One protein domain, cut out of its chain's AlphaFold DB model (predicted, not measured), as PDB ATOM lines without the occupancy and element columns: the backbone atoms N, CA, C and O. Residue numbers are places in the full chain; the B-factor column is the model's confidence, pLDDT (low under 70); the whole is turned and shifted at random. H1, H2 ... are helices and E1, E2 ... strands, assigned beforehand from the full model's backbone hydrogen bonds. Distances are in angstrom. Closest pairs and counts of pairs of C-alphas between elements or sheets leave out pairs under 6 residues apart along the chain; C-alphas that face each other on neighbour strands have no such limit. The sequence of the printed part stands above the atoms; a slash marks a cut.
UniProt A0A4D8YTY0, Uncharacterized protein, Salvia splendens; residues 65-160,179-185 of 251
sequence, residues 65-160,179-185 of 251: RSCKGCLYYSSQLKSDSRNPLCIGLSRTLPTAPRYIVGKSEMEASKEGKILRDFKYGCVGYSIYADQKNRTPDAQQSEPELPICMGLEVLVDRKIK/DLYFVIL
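This is residues 65 to 160 and 179 to 185 of the 251 residues of an uncharacterized protein of Salvia splendens (UniProt A0A4D8YTY0). What is the main shape? One twisted sheet of five strands makes a trough, since E1, E2, E3 and E4 each bend sharply; H2 is on the sheet near E4, H1 only grazes it, and residues 135 to 141 of the loop between E3 and E4 stick out. What builds it? The printed part has 103 residues, with E1, H1, E2, H2, E3, E4 and E5 along the chain; the class is mixed, and the sheet's order is E2, E1, E3, E4, E5, all antiparallel. How large is it? It is compact, with a radius of gyration of the C-alphas of 13.1 A and spans of 39 by 33 by 21 A.

How do the strands pair? Inner strand E3, residues 118 to 129, is antiparallel to E1, residues 65 to 74, with N 69 and O 124 2.8 A apart, and forms a hairpin with E4, residues 147 to 156, with N 123 and O 151 2.9 A apart. Edge strand E2, residues 85 to 93, is antiparallel to E1, with N 68 and O 89 2.9 A apart. Edge strand E5, residues 181 to 184, is antiparallel to E4, with N 183 and O 152 3.4 A apart. Where are the helices? H2, residues 103 to 109, has a height over the sheet of 9.2 A and is only just over E4, with 3 C-alphas falling on it. H1, residues 75 to 79, only grazes the sheet; its closest C-alphas to E3 are those of Ser 75 and Phe 118, 5.4 A. In H1 and H2 every O i to N i+4 pair is within hydrogen-bond range.

Where are the anchors? E1 begins at C-alpha 65 (-38.101, 43.770, -19.454), and E5 ends at C-alpha 184 (-47.473, 57.872, -4.042). How long are the strands? E1 spans 16.6 A, E2 16.2 A, E3 17.6 A and E4 17.1 A. Where do they bend? E1 bends by 120 degrees at residue 68, and E3 by 128 degrees at residue 124.

Is anything missing? Residues 161 to 178 are not printed, and C-alphas 160 and 179 are 11.6 A apart across the cut. Which link is long? E3 to E4, with 17 residues. Where is confidence low? The pLDDT is under 70 in residues 96 to 116, 132 to 144, 157 to 160 and 179 to 185.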
ATOM      1  N   ARG A  65     -38.975  42.608 -19.328       90.75
ATOM      2  CA  ARG A  65     -38.101  43.770 -19.454       90.75
ATOM      3  C   ARG A  65     -38.220  44.626 -18.212       90.75
ATOM      4  O   ARG A  65     -39.274  44.708 -17.590       90.75
ATOM      5  N   SER A  66     -37.123  45.282 -17.877       92.62
ATOM      6  CA  SER A  66     -37.092  46.311 -16.852       92.62
ATOM      7  C   SER A  66     -36.800  47.672 -17.460       92.62
ATOM      8  O   SER A  66     -36.068  47.769 -18.451       92.62
ATOM      9  N   CYS A  67     -37.298  48.722 -16.822       95.38
ATOM     10  CA  CYS A  67     -36.959  50.105 -17.117       95.38
ATOM     11  C   CYS A  67     -36.572  50.822 -15.825       95.38
ATOM     12  O   CYS A  67     -37.370  50.892 -14.894       95.38
ATOM     13  N   LYS A  68     -35.357  51.372 -15.775       96.62
ATOM     14  CA  LYS A  68     -34.948  52.339 -14.753       96.62
ATOM     15  C   LYS A  68     -35.019  53.737 -15.369       96.62
ATOM     16  O   LYS A  68     -34.204  54.055 -16.235       96.62
ATOM     17  N   GLY A  69     -35.993  54.538 -14.955       96.31
ATOM     18  CA  GLY A  69     -36.320  55.833 -15.551       96.31
ATOM     19  C   GLY A  69     -37.822  56.098 -15.506       96.31
ATOM     20  O   GLY A  69     -38.460  55.850 -14.486       96.31
ATOM     21  N   CYS A  70     -38.379  56.578 -16.617       96.50
ATOM     22  CA  CYS A  70     -39.809  56.826 -16.769       96.50
ATOM     23  C   CYS A  70     -40.417  55.811 -17.743       96.50
ATOM     24  O   CYS A  70     -40.010  55.742 -18.904       96.50
ATOM     25  N   LEU A  71     -41.396  55.037 -17.289       95.88
ATOM     26  CA  LEU A  71     -42.177  54.124 -18.114       95.88
ATOM     27  C   LEU A  71     -43.541  54.737 -18.418       95.88
ATOM     28  O   LEU A  71     -44.204  55.237 -17.512       95.88
ATOM     29  N   TYR A  72     -43.978  54.646 -19.669       95.12
ATOM     30  CA  TYR A  72     -45.318  55.021 -20.102       95.12
ATOM     31  C   TYR A  72     -46.012  53.838 -20.778       95.12
ATOM     32  O   TYR A  72     -45.454  53.211 -21.681       95.12
ATOM     33  N   TYR A  73     -47.242  53.547 -20.362       92.19
ATOM     34  CA  TYR A  73     -48.090  52.519 -20.958       92.19
ATOM     35  C   TYR A  73     -49.519  53.038 -21.128       92.19
ATOM     36  O   TYR A  73     -49.950  53.940 -20.416       92.19
ATOM     37  N   SER A  74     -50.263  52.519 -22.096       88.62
ATOM     38  CA  SER A  74     -51.619  52.993 -22.379       88.62
ATOM     39  C   SER A  74     -52.468  51.908 -23.021       88.62
ATOM     40  O   SER A  74     -51.935  50.931 -23.551       88.62
ATOM     41  N   SER A  75     -53.787  52.113 -23.029       84.94
ATOM     42  CA  SER A  75     -54.719  51.248 -23.756       84.94
ATOM     43  C   SER A  75     -54.376  51.133 -25.246       84.94
ATOM     44  O   SER A  75     -54.478  50.041 -25.789       84.94
ATOM     45  N   GLN A  76     -53.876  52.206 -25.875       87.62
ATOM     46  CA  GLN A  76     -53.421  52.202 -27.277       87.62
ATOM     47  C   GLN A  76     -52.192  51.307 -27.487       87.62
ATOM     48  O   GLN A  76     -52.142  50.501 -28.408       87.62
ATOM     49  N   LEU A  77     -51.192  51.403 -26.601       89.50
ATOM     50  CA  LEU A  77     -50.023  50.521 -26.675       89.50
ATOM     51  C   LEU A  77     -50.423  49.062 -26.430       89.50
ATOM     52  O   LEU A  77     -49.921  48.169 -27.108       89.50
ATOM     53  N   LYS A  78     -51.362  48.828 -25.506       84.69
ATOM     54  CA  LYS A  78     -51.913  47.501 -25.224       84.69
ATOM     55  C   LYS A  78     -52.666  46.925 -26.429       84.69
ATOM     56  O   LYS A  78     -52.414  45.775 -26.777       84.69
ATOM     57  N   SER A  79     -53.555  47.693 -27.068       83.06
ATOM     58  CA  SER A  79     -54.338  47.239 -28.230       83.06
ATOM     59  C   SER A  79     -53.458  46.913 -29.429       83.06
ATOM     60  O   SER A  79     -53.694  45.929 -30.120       83.06
ATOM     61  N   ASP A  80     -52.393  47.688 -29.622       87.12
ATOM     62  CA  ASP A  80     -51.445  47.496 -30.718       87.12
ATOM     63  C   ASP A  80     -50.419  46.387 -30.426       87.12
ATOM     64  O   ASP A  80     -49.481  46.192 -31.200       87.12
ATOM     65  N   SER A  81     -50.552  45.681 -29.294       84.62
ATOM     66  CA  SER A  81     -49.592  44.675 -28.817       84.62
ATOM     67  C   SER A  81     -48.157  45.218 -28.715       84.62
ATOM     68  O   SER A  81     -47.175  44.507 -28.941       84.62
ATOM     69  N   ARG A  82     -48.017  46.506 -28.383       87.88
ATOM     70  CA  ARG A  82     -46.736  47.199 -28.238       87.88
ATOM     71  C   ARG A  82     -46.280  47.203 -26.786       87.88
ATOM     72  O   ARG A  82     -47.064  47.322 -25.848       87.88
ATOM     73  N   ASN A  83     -44.966  47.139 -26.613       90.00
ATOM     74  CA  ASN A  83     -44.351  47.301 -25.303       90.00
ATOM     75  C   ASN A  83     -44.550  48.730 -24.758       90.00
ATOM     76  O   ASN A  83     -44.563  49.683 -25.545       90.00
ATOM     77  N   PRO A  84     -44.617  48.895 -23.424       92.38
ATOM     78  CA  PRO A  84     -44.491  50.195 -22.779       92.38
ATOM     79  C   PRO A  84     -43.259  50.975 -23.262       92.38
ATOM     80  O   PRO A  84     -42.182  50.411 -23.486       92.38
ATOM     81  N   LEU A  85     -43.402  52.293 -23.374       95.00
ATOM     82  CA  LEU A  85     -42.309  53.194 -23.713       95.00
ATOM     83  C   LEU A  85     -41.437  53.422 -22.473       95.00
ATOM     84  O   LEU A  85     -41.909  53.945 -21.469       95.00
ATOM     85  N   CYS A  86     -40.161  53.054 -22.553       96.00
ATOM     86  CA  CYS A  86     -39.176  53.316 -21.506       96.00
ATOM     87  C   CYS A  86     -38.279  54.493 -21.902       96.00
ATOM     88  O   CYS A  86     -37.563  54.413 -22.899       96.00
ATOM     89  N   ILE A  87     -38.274  55.547 -21.090       97.12
ATOM     90  CA  ILE A  87     -37.339  56.670 -21.170       97.12
ATOM     91  C   ILE A  87     -36.324  56.496 -20.037       97.12
ATOM     92  O   ILE A  87     -36.611  56.783 -18.876       97.12
ATOM     93  N   GLY A  88     -35.144  55.974 -20.367       95.50
ATOM     94  CA  GLY A  88     -34.092  55.668 -19.400       95.50
ATOM     95  C   GLY A  88     -33.301  54.426 -19.796       95.50
ATOM     96  O   GLY A  88     -33.058  54.175 -20.975       95.50
ATOM     97  N   LEU A  89     -32.901  53.631 -18.803       95.75
ATOM     98  CA  LEU A  89     -32.138  52.403 -19.011       95.75
ATOM     99  C   LEU A  89     -33.080  51.197 -19.055       95.75
ATOM    100  O   LEU A  89     -33.599  50.767 -18.022       95.75
ATOM    101  N   SER A  90     -33.268  50.628 -20.248       93.81
ATOM    102  CA  SER A  90     -34.010  49.378 -20.427       93.81
ATOM    103  C   SER A  90     -33.078  48.166 -20.416       93.81
ATOM    104  O   SER A  90     -32.001  48.198 -21.011       93.81
ATOM    105  N   ARG A  91     -33.497  47.078 -19.760       92.69
ATOM    106  CA  ARG A  91     -32.798  45.783 -19.772       92.69
ATOM    107  C   ARG A  91     -33.782  44.645 -20.010       92.69
ATOM    108  O   ARG A  91     -34.948  44.746 -19.638       92.69
ATOM    109  N   THR A  92     -33.320  43.576 -20.648       90.81
ATOM    110  CA  THR A  92     -34.062  42.318 -20.768       90.81
ATOM    111  C   THR A  92     -33.909  41.503 -19.487       90.81
ATOM    112  O   THR A  92     -32.842  41.486 -18.876       90.81
ATOM    113  N   LEU A  93     -34.981  40.832 -19.081       85.25
ATOM    114  CA  LEU A  93     -35.027  39.942 -17.931       85.25
ATOM    115  C   LEU A  93     -35.395  38.529 -18.403       85.25
ATOM    116  O   LEU A  93     -36.284  38.381 -19.247       85.25
ATOM    117  N   PRO A  94     -34.754  37.485 -17.853       77.62
ATOM    118  CA  PRO A  94     -35.024  36.103 -18.244       77.62
ATOM    119  C   PRO A  94     -36.453  35.662 -17.899       77.62
ATOM    120  O   PRO A  94     -37.002  34.782 -18.551       77.62
ATOM    121  N   THR A  95     -37.088  36.283 -16.903       73.12
ATOM    122  CA  THR A  95     -38.475  35.994 -16.523       73.12
ATOM    123  C   THR A  95     -39.144  37.272 -16.029       73.12
ATOM    124  O   THR A  95     -38.614  37.942 -15.143       73.12
ATOM    125  N   ALA A  96     -40.293  37.626 -16.609       66.94
ATOM    126  CA  ALA A  96     -41.223  38.558 -15.977       66.94
ATOM    127  C   ALA A  96     -42.175  37.772 -15.063       66.94
ATOM    128  O   ALA A  96     -42.624  36.689 -15.452       66.94
ATOM    129  N   PRO A  97     -42.520  38.300 -13.876       66.00
ATOM    130  CA  PRO A  97     -43.657  37.794 -13.117       66.00
ATOM    131  C   PRO A  97     -44.898  37.756 -14.024       66.00
ATOM    132  O   PRO A  97     -45.171  38.725 -14.725       66.00
ATOM    133  N   ARG A  98     -45.607  36.621 -14.054       55.38
ATOM    134  CA  ARG A  98     -46.810  36.398 -14.890       55.38
ATOM    135  C   ARG A  98     -48.101  36.959 -14.280       55.38
ATOM    136  O   ARG A  98     -49.168  36.763 -14.831       55.38
ATOM    137  N   TYR A  99     -47.998  37.588 -13.117       49.53
ATOM    138  CA  TYR A  99     -49.103  38.247 -12.445       49.53
ATOM    139  C   TYR A  99     -48.564  39.565 -11.929       49.53
ATOM    140  O   TYR A  99     -47.979  39.646 -10.847       49.53
ATOM    141  N   ILE A 100     -48.635  40.572 -12.788       54.69
ATOM    142  CA  ILE A 100     -48.269  41.925 -12.425       54.69
ATOM    143  C   ILE A 100     -49.552  42.718 -12.344       54.69
ATOM    144  O   ILE A 100     -49.888  43.509 -13.212       54.69
ATOM    145  N   VAL A 101     -50.273  42.476 -11.269       53.06
ATOM    146  CA  VAL A 101     -51.297  43.402 -10.840       53.06
ATOM    147  C   VAL A 101     -50.555  44.344  -9.903       53.06
ATOM    148  O   VAL A 101     -50.205  43.978  -8.776       53.06
ATOM    149  N   GLY A 102     -50.215  45.540 -10.397       57.78
ATOM    150  CA  GLY A 102     -49.837  46.634  -9.501       57.78
ATOM    151  C   GLY A 102     -50.897  46.715  -8.402       57.78
ATOM    152  O   GLY A 102     -52.071  46.476  -8.676       57.78
ATOM    153  N   LYS A 103     -50.529  46.983  -7.144       53.53
ATOM    154  CA  LYS A 103     -51.518  47.038  -6.041       53.53
ATOM    155  C   LYS A 103     -52.735  47.920  -6.405       53.53
ATOM    156  O   LYS A 103     -53.859  47.585  -6.045       53.53
ATOM    157  N   SER A 104     -52.489  48.958  -7.209       55.56
ATOM    158  CA  SER A 104     -53.444  49.858  -7.870       55.56
ATOM    159  C   SER A 104     -54.497  49.165  -8.747       55.56
ATOM    160  O   SER A 104     -55.668  49.538  -8.747       55.56
ATOM    161  N   GLU A 105     -54.111  48.133  -9.486       54.69
ATOM    162  CA  GLU A 105     -54.994  47.358 -10.347       54.69
ATOM    163  C   GLU A 105     -55.807  46.327  -9.549       54.69
ATOM    164  O   GLU A 105     -56.974  46.091  -9.857       54.69
ATOM    165  N   MET A 106     -55.249  45.789  -8.455       52.50
ATOM    166  CA  MET A 106     -55.974  44.879  -7.555       52.50
ATOM    167  C   MET A 106     -57.118  45.609  -6.840       52.50
ATOM    168  O   MET A 106     -58.156  45.013  -6.553       52.50
ATOM    169  N   GLU A 107     -56.939  46.897  -6.553       54.56
ATOM    170  CA  GLU A 107     -57.975  47.758  -5.982       54.56
ATOM    171  C   GLU A 107     -59.012  48.176  -7.037       54.56
ATOM    172  O   GLU A 107     -60.208  48.103  -6.765       54.56
ATOM    173  N   ALA A 108     -58.598  48.487  -8.271       53.47
ATOM    174  CA  ALA A 108     -59.525  48.837  -9.354       53.47
ATOM    175  C   ALA A 108     -60.355  47.640  -9.873       53.47
ATOM    176  O   ALA A 108     -61.543  47.781 -10.172       53.47
ATOM    177  N   SER A 109     -59.761  46.445  -9.952       53.22
ATOM    178  CA  SER A 109     -60.426  45.241 -10.469       53.22
ATOM    179  C   SER A 109     -61.461  44.670  -9.495       53.22
ATOM    180  O   SER A 109     -62.471  44.117  -9.933       53.22
ATOM    181  N   LYS A 110     -61.274  44.842  -8.176       49.16
ATOM    182  CA  LYS A 110     -62.275  44.460  -7.157       49.16
ATOM    183  C   LYS A 110     -63.576  45.257  -7.267       49.16
ATOM    184  O   LYS A 110     -64.607  44.814  -6.773       49.16
ATOM    185  N   GLU A 111     -63.545  46.395  -7.953       52.84
ATOM    186  CA  GLU A 111     -64.696  47.274  -8.159       52.84
ATOM    187  C   GLU A 111     -65.399  47.042  -9.511       52.84
ATOM    188  O   GLU A 111     -66.245  47.841  -9.907       52.84
ATOM    189  N   GLY A 112     -65.047  45.979 -10.251       50.31
ATOM    190  CA  GLY A 112     -65.629  45.675 -11.566       50.31
ATOM    191  C   GLY A 112     -65.238  46.668 -12.672       50.31
ATOM    192  O   GLY A 112     -65.819  46.656 -13.759       50.31
ATOM    193  N   LYS A 113     -64.255  47.537 -12.416       55.12
ATOM    194  CA  LYS A 113     -63.811  48.589 -13.335       55.12
ATOM    195  C   LYS A 113     -62.712  48.043 -14.238       55.12
ATOM    196  O   LYS A 113     -61.526  48.105 -13.932       55.12
ATOM    197  N   ILE A 114     -63.116  47.481 -15.373       59.81
ATOM    198  CA  ILE A 114     -62.183  47.116 -16.441       59.81
ATOM    199  C   ILE A 114     -61.590  48.415 -17.003       59.81
ATOM    200  O   ILE A 114     -62.313  49.209 -17.604       59.81
ATOM    201  N   LEU A 115     -60.278  48.604 -16.837       65.56
ATOM    202  CA  LEU A 115     -59.493  49.719 -17.381       65.56
ATOM    203  C   LEU A 115     -59.493  49.680 -18.925       65.56
ATOM    204  O   LEU A 115     -58.560  49.165 -19.545       65.56
ATOM    205  N   ARG A 116     -60.567  50.153 -19.570       67.12
ATOM    206  CA  ARG A 116     -60.696  50.148 -21.041       67.12
ATOM    207  C   ARG A 116     -59.891  51.274 -21.692       67.12
ATOM    208  O   ARG A 116     -59.226  51.027 -22.693       67.12
ATOM    209  N   ASP A 117     -59.866  52.454 -21.072       76.69
ATOM    210  CA  ASP A 117     -59.195  53.656 -21.581       76.69
ATOM    211  C   ASP A 117     -58.221  54.236 -20.551       76.69
ATOM    212  O   ASP A 117     -58.412  55.333 -20.014       76.69
ATOM    213  N   PHE A 118     -57.142  53.495 -20.288       83.94
ATOM    214  CA  PHE A 118     -56.145  53.894 -19.301       83.94
ATOM    215  C   PHE A 118     -54.881  54.511 -19.910       83.94
ATOM    216  O   PHE A 118     -54.435  54.177 -21.014       83.94
ATOM    217  N   LYS A 119     -54.248  55.383 -19.126       88.56
ATOM    218  CA  LYS A 119     -52.858  55.818 -19.273       88.56
ATOM    219  C   LYS A 119     -52.135  55.547 -17.964       88.56
ATOM    220  O   LYS A 119     -52.592  55.956 -16.907       88.56
ATOM    221  N   TYR A 120     -51.000  54.883 -18.054       89.25
ATOM    222  CA  TYR A 120     -50.172  54.478 -16.935       89.25
ATOM    223  C   TYR A 120     -48.782  55.104 -17.064       89.25
ATOM    224  O   TYR A 120     -48.199  55.135 -18.152       89.25
ATOM    225  N   GLY A 121     -48.242  55.582 -15.949       92.25
ATOM    226  CA  GLY A 121     -46.896  56.117 -15.832       92.25
ATOM    227  C   GLY A 121     -46.198  55.587 -14.585       92.25
ATOM    228  O   GLY A 121     -46.804  55.519 -13.522       92.25
ATOM    229  N   CYS A 122     -44.914  55.255 -14.703       94.31
ATOM    230  CA  CYS A 122     -44.060  54.924 -13.564       94.31
ATOM    231  C   CYS A 122     -42.752  55.710 -13.646       94.31
ATOM    232  O   CYS A 122     -42.061  55.645 -14.662       94.31
ATOM    233  N   VAL A 123     -42.384  56.423 -12.584       95.88
ATOM    234  CA  VAL A 123     -41.071  57.068 -12.438       95.88
ATOM    235  C   VAL A 123     -40.294  56.340 -11.348       95.88
ATOM    236  O   VAL A 123     -40.662  56.391 -10.178       95.88
ATOM    237  N   GLY A 124     -39.210  55.665 -11.722       94.94
ATOM    238  CA  GLY A 124     -38.415  54.842 -10.813       94.94
ATOM    239  C   GLY A 124     -37.886  53.595 -11.509       94.94
ATOM    240  O   GLY A 124     -37.211  53.681 -12.537       94.94
ATOM    241  N   TYR A 125     -38.169  52.429 -10.939       93.25
ATOM    242  CA  TYR A 125     -37.860  51.141 -11.546       93.25
ATOM    243  C   TYR A 125     -39.153  50.394 -11.858       93.25
ATOM    244  O   TYR A 125     -40.036  50.300 -11.016       93.25
ATOM    245  N   SER A 126     -39.273  49.866 -13.071       91.19
ATOM    246  CA  SER A 126     -40.454  49.118 -13.491       91.19
ATOM    247  C   SER A 126     -40.104  47.823 -14.196       91.19
ATOM    248  O   SER A 126     -39.036  47.704 -14.799       91.19
ATOM    249  N   ILE A 127     -41.010  46.851 -14.106       90.56
ATOM    250  CA  ILE A 127     -40.892  45.534 -14.736       90.56
ATOM    251  C   ILE A 127     -42.179  45.262 -15.512       90.56
ATOM    252  O   ILE A 127     -43.269  45.452 -14.981       90.56
ATOM    253  N   TYR A 128     -42.057  44.818 -16.758       87.25
ATOM    254  CA  TYR A 128     -43.186  44.481 -17.623       87.25
ATOM    255  C   TYR A 128     -42.881  43.243 -18.472       87.25
ATOM    256  O   TYR A 128     -41.717  42.923 -18.735       87.25
ATOM    257  N   ALA A 129     -43.927  42.539 -18.902       86.12
ATOM    258  CA  ALA A 129     -43.799  41.425 -19.835       86.12
ATOM    259  C   ALA A 129     -43.471  41.933 -21.248       86.12
ATOM    260  O   ALA A 129     -44.037  42.924 -21.709       86.12
ATOM    261  N   ASP A 130     -42.554  41.259 -21.945       85.00
ATOM    262  CA  ASP A 130     -42.231  41.579 -23.333       85.00
ATOM    263  C   ASP A 130     -43.308  41.022 -24.269       85.00
ATOM    264  O   ASP A 130     -43.375  39.815 -24.523       85.00
ATOM    265  N   GLN A 131     -44.121  41.914 -24.829       77.62
ATOM    266  CA  GLN A 131     -45.208  41.562 -25.740       77.62
ATOM    267  C   GLN A 131     -44.695  40.974 -27.063       77.62
ATOM    268  O   GLN A 131     -45.424  40.260 -27.743       77.62
ATOM    269  N   LYS A 132     -43.419  41.198 -27.418       69.25
ATOM    270  CA  LYS A 132     -42.826  40.707 -28.673       69.25
ATOM    271  C   LYS A 132     -42.720  39.177 -28.746       69.25
ATOM    272  O   LYS A 132     -42.622  38.634 -29.840       69.25
ATOM    273  N   ASN A 133     -42.709  38.485 -27.604       60.28
ATOM    274  CA  ASN A 133     -42.523  37.029 -27.537       60.28
ATOM    275  C   ASN A 133     -43.778  36.288 -27.048       60.28
ATOM    276  O   ASN A 133     -43.680  35.131 -26.643       60.28
ATOM    277  N   ARG A 134     -44.939  36.953 -27.017       62.03
ATOM    278  CA  ARG A 134     -46.175  36.359 -26.509       62.03
ATOM    279  C   ARG A 134     -46.764  35.428 -27.571       62.03
ATOM    280  O   ARG A 134     -47.081  35.861 -28.674       62.03
ATOM    281  N   THR A 135     -46.899  34.146 -27.245       55.06
ATOM    282  CA  THR A 135     -47.650  33.193 -28.070       55.06
ATOM    283  C   THR A 135     -49.149  33.498 -27.953       55.06
ATOM    284  O   THR A 135     -49.611  33.779 -26.844       55.06
ATOM    285  N   PRO A 136     -49.924  33.440 -29.049       51.34
ATOM    286  CA  PRO A 136     -51.318  33.898 -29.094       51.34
ATOM    287  C   PRO A 136     -52.324  33.055 -28.283       51.34
ATOM    288  O   PRO A 136     -53.509  33.360 -28.313       51.34
ATOM    289  N   ASP A 137     -51.879  32.034 -27.545       40.78
ATOM    290  CA  ASP A 137     -52.752  31.002 -26.962       40.78
ATOM    291  C   ASP A 137     -53.012  31.139 -25.446       40.78
ATOM    292  O   ASP A 137     -53.575  30.255 -24.805       40.78
ATOM    293  N   ALA A 138     -52.609  32.255 -24.833       46.81
ATOM    294  CA  ALA A 138     -52.959  32.550 -23.445       46.81
ATOM    295  C   ALA A 138     -54.179  33.475 -23.417       46.81
ATOM    296  O   ALA A 138     -54.071  34.661 -23.743       46.81
ATOM    297  N   GLN A 139     -55.322  32.894 -23.052       40.78
ATOM    298  CA  GLN A 139     -56.624  33.537 -22.896       40.78
ATOM    299  C   GLN A 139     -56.539  34.964 -22.332       40.78
ATOM    300  O   GLN A 139     -55.798  35.275 -21.398       40.78
ATOM    301  N   GLN A 140     -57.343  35.829 -22.942       47.44
ATOM    302  CA  GLN A 140     -57.577  37.212 -22.557       47.44
ATOM    303  C   GLN A 140     -58.251  37.290 -21.176       47.44
ATOM    304  O   GLN A 140     -59.469  37.389 -21.111       47.44
ATOM    305  N   SER A 141     -57.511  37.285 -20.069       52.31
ATOM    306  CA  SER A 141     -58.064  37.755 -18.789       52.31
ATOM    307  C   SER A 141     -56.985  37.979 -17.737       52.31
ATOM    308  O   SER A 141     -56.720  37.117 -16.915       52.31
ATOM    309  N   GLU A 142     -56.356  39.142 -17.776       47.16
ATOM    310  CA  GLU A 142     -56.238  40.046 -16.627       47.16
ATOM    311  C   GLU A 142     -55.489  41.294 -17.105       47.16
ATOM    312  O   GLU A 142     -54.747  41.243 -18.100       47.16
ATOM    313  N   PRO A 143     -55.748  42.468 -16.520       51.25
ATOM    314  CA  PRO A 143     -54.862  43.586 -16.745       51.25
ATOM    315  C   PRO A 143     -53.486  43.226 -16.126       51.25
ATOM    316  O   PRO A 143     -53.356  42.512 -15.143       51.25
ATOM    317  N   GLU A 144     -52.420  43.539 -16.854       69.38
ATOM    318  CA  GLU A 144     -51.047  43.352 -16.377       69.38
ATOM    319  C   GLU A 144     -50.399  44.726 -16.523       69.38
ATOM    320  O   GLU A 144     -49.638  44.981 -17.468       69.38
ATOM    321  N   LEU A 145     -50.814  45.693 -15.697       78.31
ATOM    322  CA  LEU A 145     -50.080  46.952 -15.612       78.31
ATOM    323  C   LEU A 145     -48.629  46.649 -15.202       78.31
ATOM    324  O   LEU A 145     -48.392  45.718 -14.451       78.31
ATOM    325  N   PRO A 146     -47.619  47.390 -15.674       86.62
ATOM    326  CA  PRO A 146     -46.240  47.178 -15.228       86.62
ATOM    327  C   PRO A 146     -46.075  47.285 -13.698       86.62
ATOM    328  O   PRO A 146     -46.759  48.075 -13.048       86.62
ATOM    329  N   ILE A 147     -45.113  46.556 -13.111       86.38
ATOM    330  CA  ILE A 147     -44.721  46.759 -11.704       86.38
ATOM    331  C   ILE A 147     -44.095  48.140 -11.650       86.38
ATOM    332  O   ILE A 147     -43.165  48.383 -12.419       86.38
ATOM    333  N   CYS A 148     -44.522  48.995 -10.722       90.00
ATOM    334  CA  CYS A 148     -43.798  50.215 -10.386       90.00
ATOM    335  C   CYS A 148     -43.170  50.113  -8.994       90.00
ATOM    336  O   CYS A 148     -43.856  49.903  -8.000       90.00
ATOM    337  N   MET A 149     -41.856  50.299  -8.928       89.56
ATOM    338  CA  MET A 149     -41.103  50.608  -7.715       89.56
ATOM    339  C   MET A 149     -40.657  52.068  -7.815       89.56
ATOM    340  O   MET A 149     -39.594  52.378  -8.365       89.56
ATOM    341  N   GLY A 150     -41.516  52.974  -7.357       89.88
ATOM    342  CA  GLY A 150     -41.327  54.413  -7.473       89.88
ATOM    343  C   GLY A 150     -42.656  55.155  -7.434       89.88
ATOM    344  O   GLY A 150     -43.572  54.769  -6.711       89.88
ATOM    345  N   LEU A 151     -42.756  56.222  -8.220       89.00
ATOM    346  CA  LEU A 151     -43.977  57.002  -8.344       89.00
ATOM    347  C   LEU A 151     -44.860  56.442  -9.463       89.00
ATOM    348  O   LEU A 151     -44.462  56.479 -10.630       89.00
ATOM    349  N   GLU A 152     -46.054  55.975  -9.108       86.94
ATOM    350  CA  GLU A 152     -47.028  55.402 -10.035       86.94
ATOM    351  C   GLU A 152     -48.188  56.375 -10.287       86.94
ATOM    352  O   GLU A 152     -48.747  56.981  -9.371       86.94
ATOM    353  N   VAL A 153     -48.566  56.526 -11.554       86.81
ATOM    354  CA  VAL A 153     -49.706  57.339 -11.980       86.81
ATOM    355  C   VAL A 153     -50.577  56.491 -12.891       86.81
ATOM    356  O   VAL A 153     -50.126  56.049 -13.947       86.81
ATOM    357  N   LEU A 154     -51.836  56.301 -12.510       85.19
ATOM    358  CA  LEU A 154     -52.826  55.606 -13.319       85.19
ATOM    359  C   LEU A 154     -54.007  56.540 -13.563       85.19
ATOM    360  O   LEU A 154     -54.668  57.003 -12.639       85.19
ATOM    361  N   VAL A 155     -54.266  56.813 -14.835       81.19
ATOM    362  CA  VAL A 155     -55.387  57.629 -15.293       81.19
ATOM    363  C   VAL A 155     -56.339  56.713 -16.027       81.19
ATOM    364  O   VAL A 155     -56.008  56.251 -17.117       81.19
ATOM    365  N   ASP A 156     -57.507  56.459 -15.451       73.88
ATOM    366  CA  ASP A 156     -58.577  55.720 -16.114       73.88
ATOM    367  C   ASP A 156     -59.660  56.697 -16.565       73.88
ATOM    368  O   ASP A 156     -60.276  57.396 -15.752       73.88
ATOM    369  N   ARG A 157     -59.889  56.795 -17.877       59.16
ATOM    370  CA  ARG A 157     -60.974  57.618 -18.406       59.16
ATOM    371  C   ARG A 157     -62.273  56.834 -18.247       59.16
ATOM    372  O   ARG A 157     -62.735  56.190 -19.182       59.16
ATOM    373  N   LYS A 158     -62.875  56.916 -17.059       57.31
ATOM    374  CA  LYS A 158     -64.202  56.344 -16.814       57.31
ATOM    375  C   LYS A 158     -65.205  56.828 -17.861       57.31
ATOM    376  O   LYS A 158     -65.295  58.025 -18.164       57.31
ATOM    377  N   ILE A 159     -66.017  55.891 -18.341       40.59
ATOM    378  CA  ILE A 159     -67.336  56.196 -18.886       40.59
ATOM    379  C   ILE A 159     -68.146  56.789 -17.727       40.59
ATOM    380  O   ILE A 159     -68.178  56.236 -16.628       40.59
ATOM    381  N   LYS A 160     -68.718  57.972 -17.955       38.69
ATOM    382  CA  LYS A 160     -69.544  58.686 -16.984       38.69
ATOM    383  C   LYS A 160     -70.812  57.886 -16.700       38.69
ATOM    384  O   LYS A 160     -71.785  58.083 -17.411       38.69
ATOM    385  N   ASP A 179     -60.119  63.363 -13.526       42.06
ATOM    386  CA  ASP A 179     -59.784  62.755 -12.237       42.06
ATOM    387  C   ASP A 179     -58.417  62.068 -12.376       42.06
ATOM    388  O   ASP A 179     -58.299  60.942 -12.861       42.06
ATOM    389  N   LEU A 180     -57.353  62.800 -12.043       41.31
ATOM    390  CA  LEU A 180     -55.985  62.302 -12.033       41.31
ATOM    391  C   LEU A 180     -55.734  61.641 -10.675       41.31
ATOM    392  O   LEU A 180     -55.478  62.327  -9.687       41.31
ATOM    393  N   TYR A 181     -55.807  60.311 -10.620       42.56
ATOM    394  CA  TYR A 181     -55.393  59.558  -9.438       42.56
ATOM    395  C   TYR A 181     -53.859  59.516  -9.375       42.56
ATOM    396  O   TYR A 181     -53.192  58.992 -10.269       42.56
ATOM    397  N   PHE A 182     -53.292  60.100  -8.321       38.44
ATOM    398  CA  PHE A 182     -51.858  60.083  -8.040       38.44
ATOM    399  C   PHE A 182     -51.625  59.143  -6.854       38.44
ATOM    400  O   PHE A 182     -52.082  59.436  -5.749       38.44
ATOM    401  N   VAL A 183     -50.951  58.008  -7.062       44.53
ATOM    402  CA  VAL A 183     -50.658  57.047  -5.989       44.53
ATOM    403  C   VAL A 183     -49.172  57.150  -5.656       44.53
ATOM    404  O   VAL A 183     -48.311  56.651  -6.378       44.53
ATOM    405  N   ILE A 184     -48.848  57.827  -4.552       40.47
ATOM    406  CA  ILE A 184     -47.473  57.872  -4.042       40.47
ATOM    407  C   ILE A 184     -47.270  56.670  -3.114       40.47
ATOM    408  O   ILE A 184     -47.687  56.699  -1.959       40.47
ATOM    409  N   LEU A 185     -46.616  55.617  -3.605       38.56
ATOM    410  CA  LEU A 185     -46.154  54.512  -2.766       38.56
ATOM    411  C   LEU A 185     -44.830  54.920  -2.103       38.56
ATOM    412  O   LEU A 185     -43.771  54.890  -2.727       38.56
TER     413      LEU A 185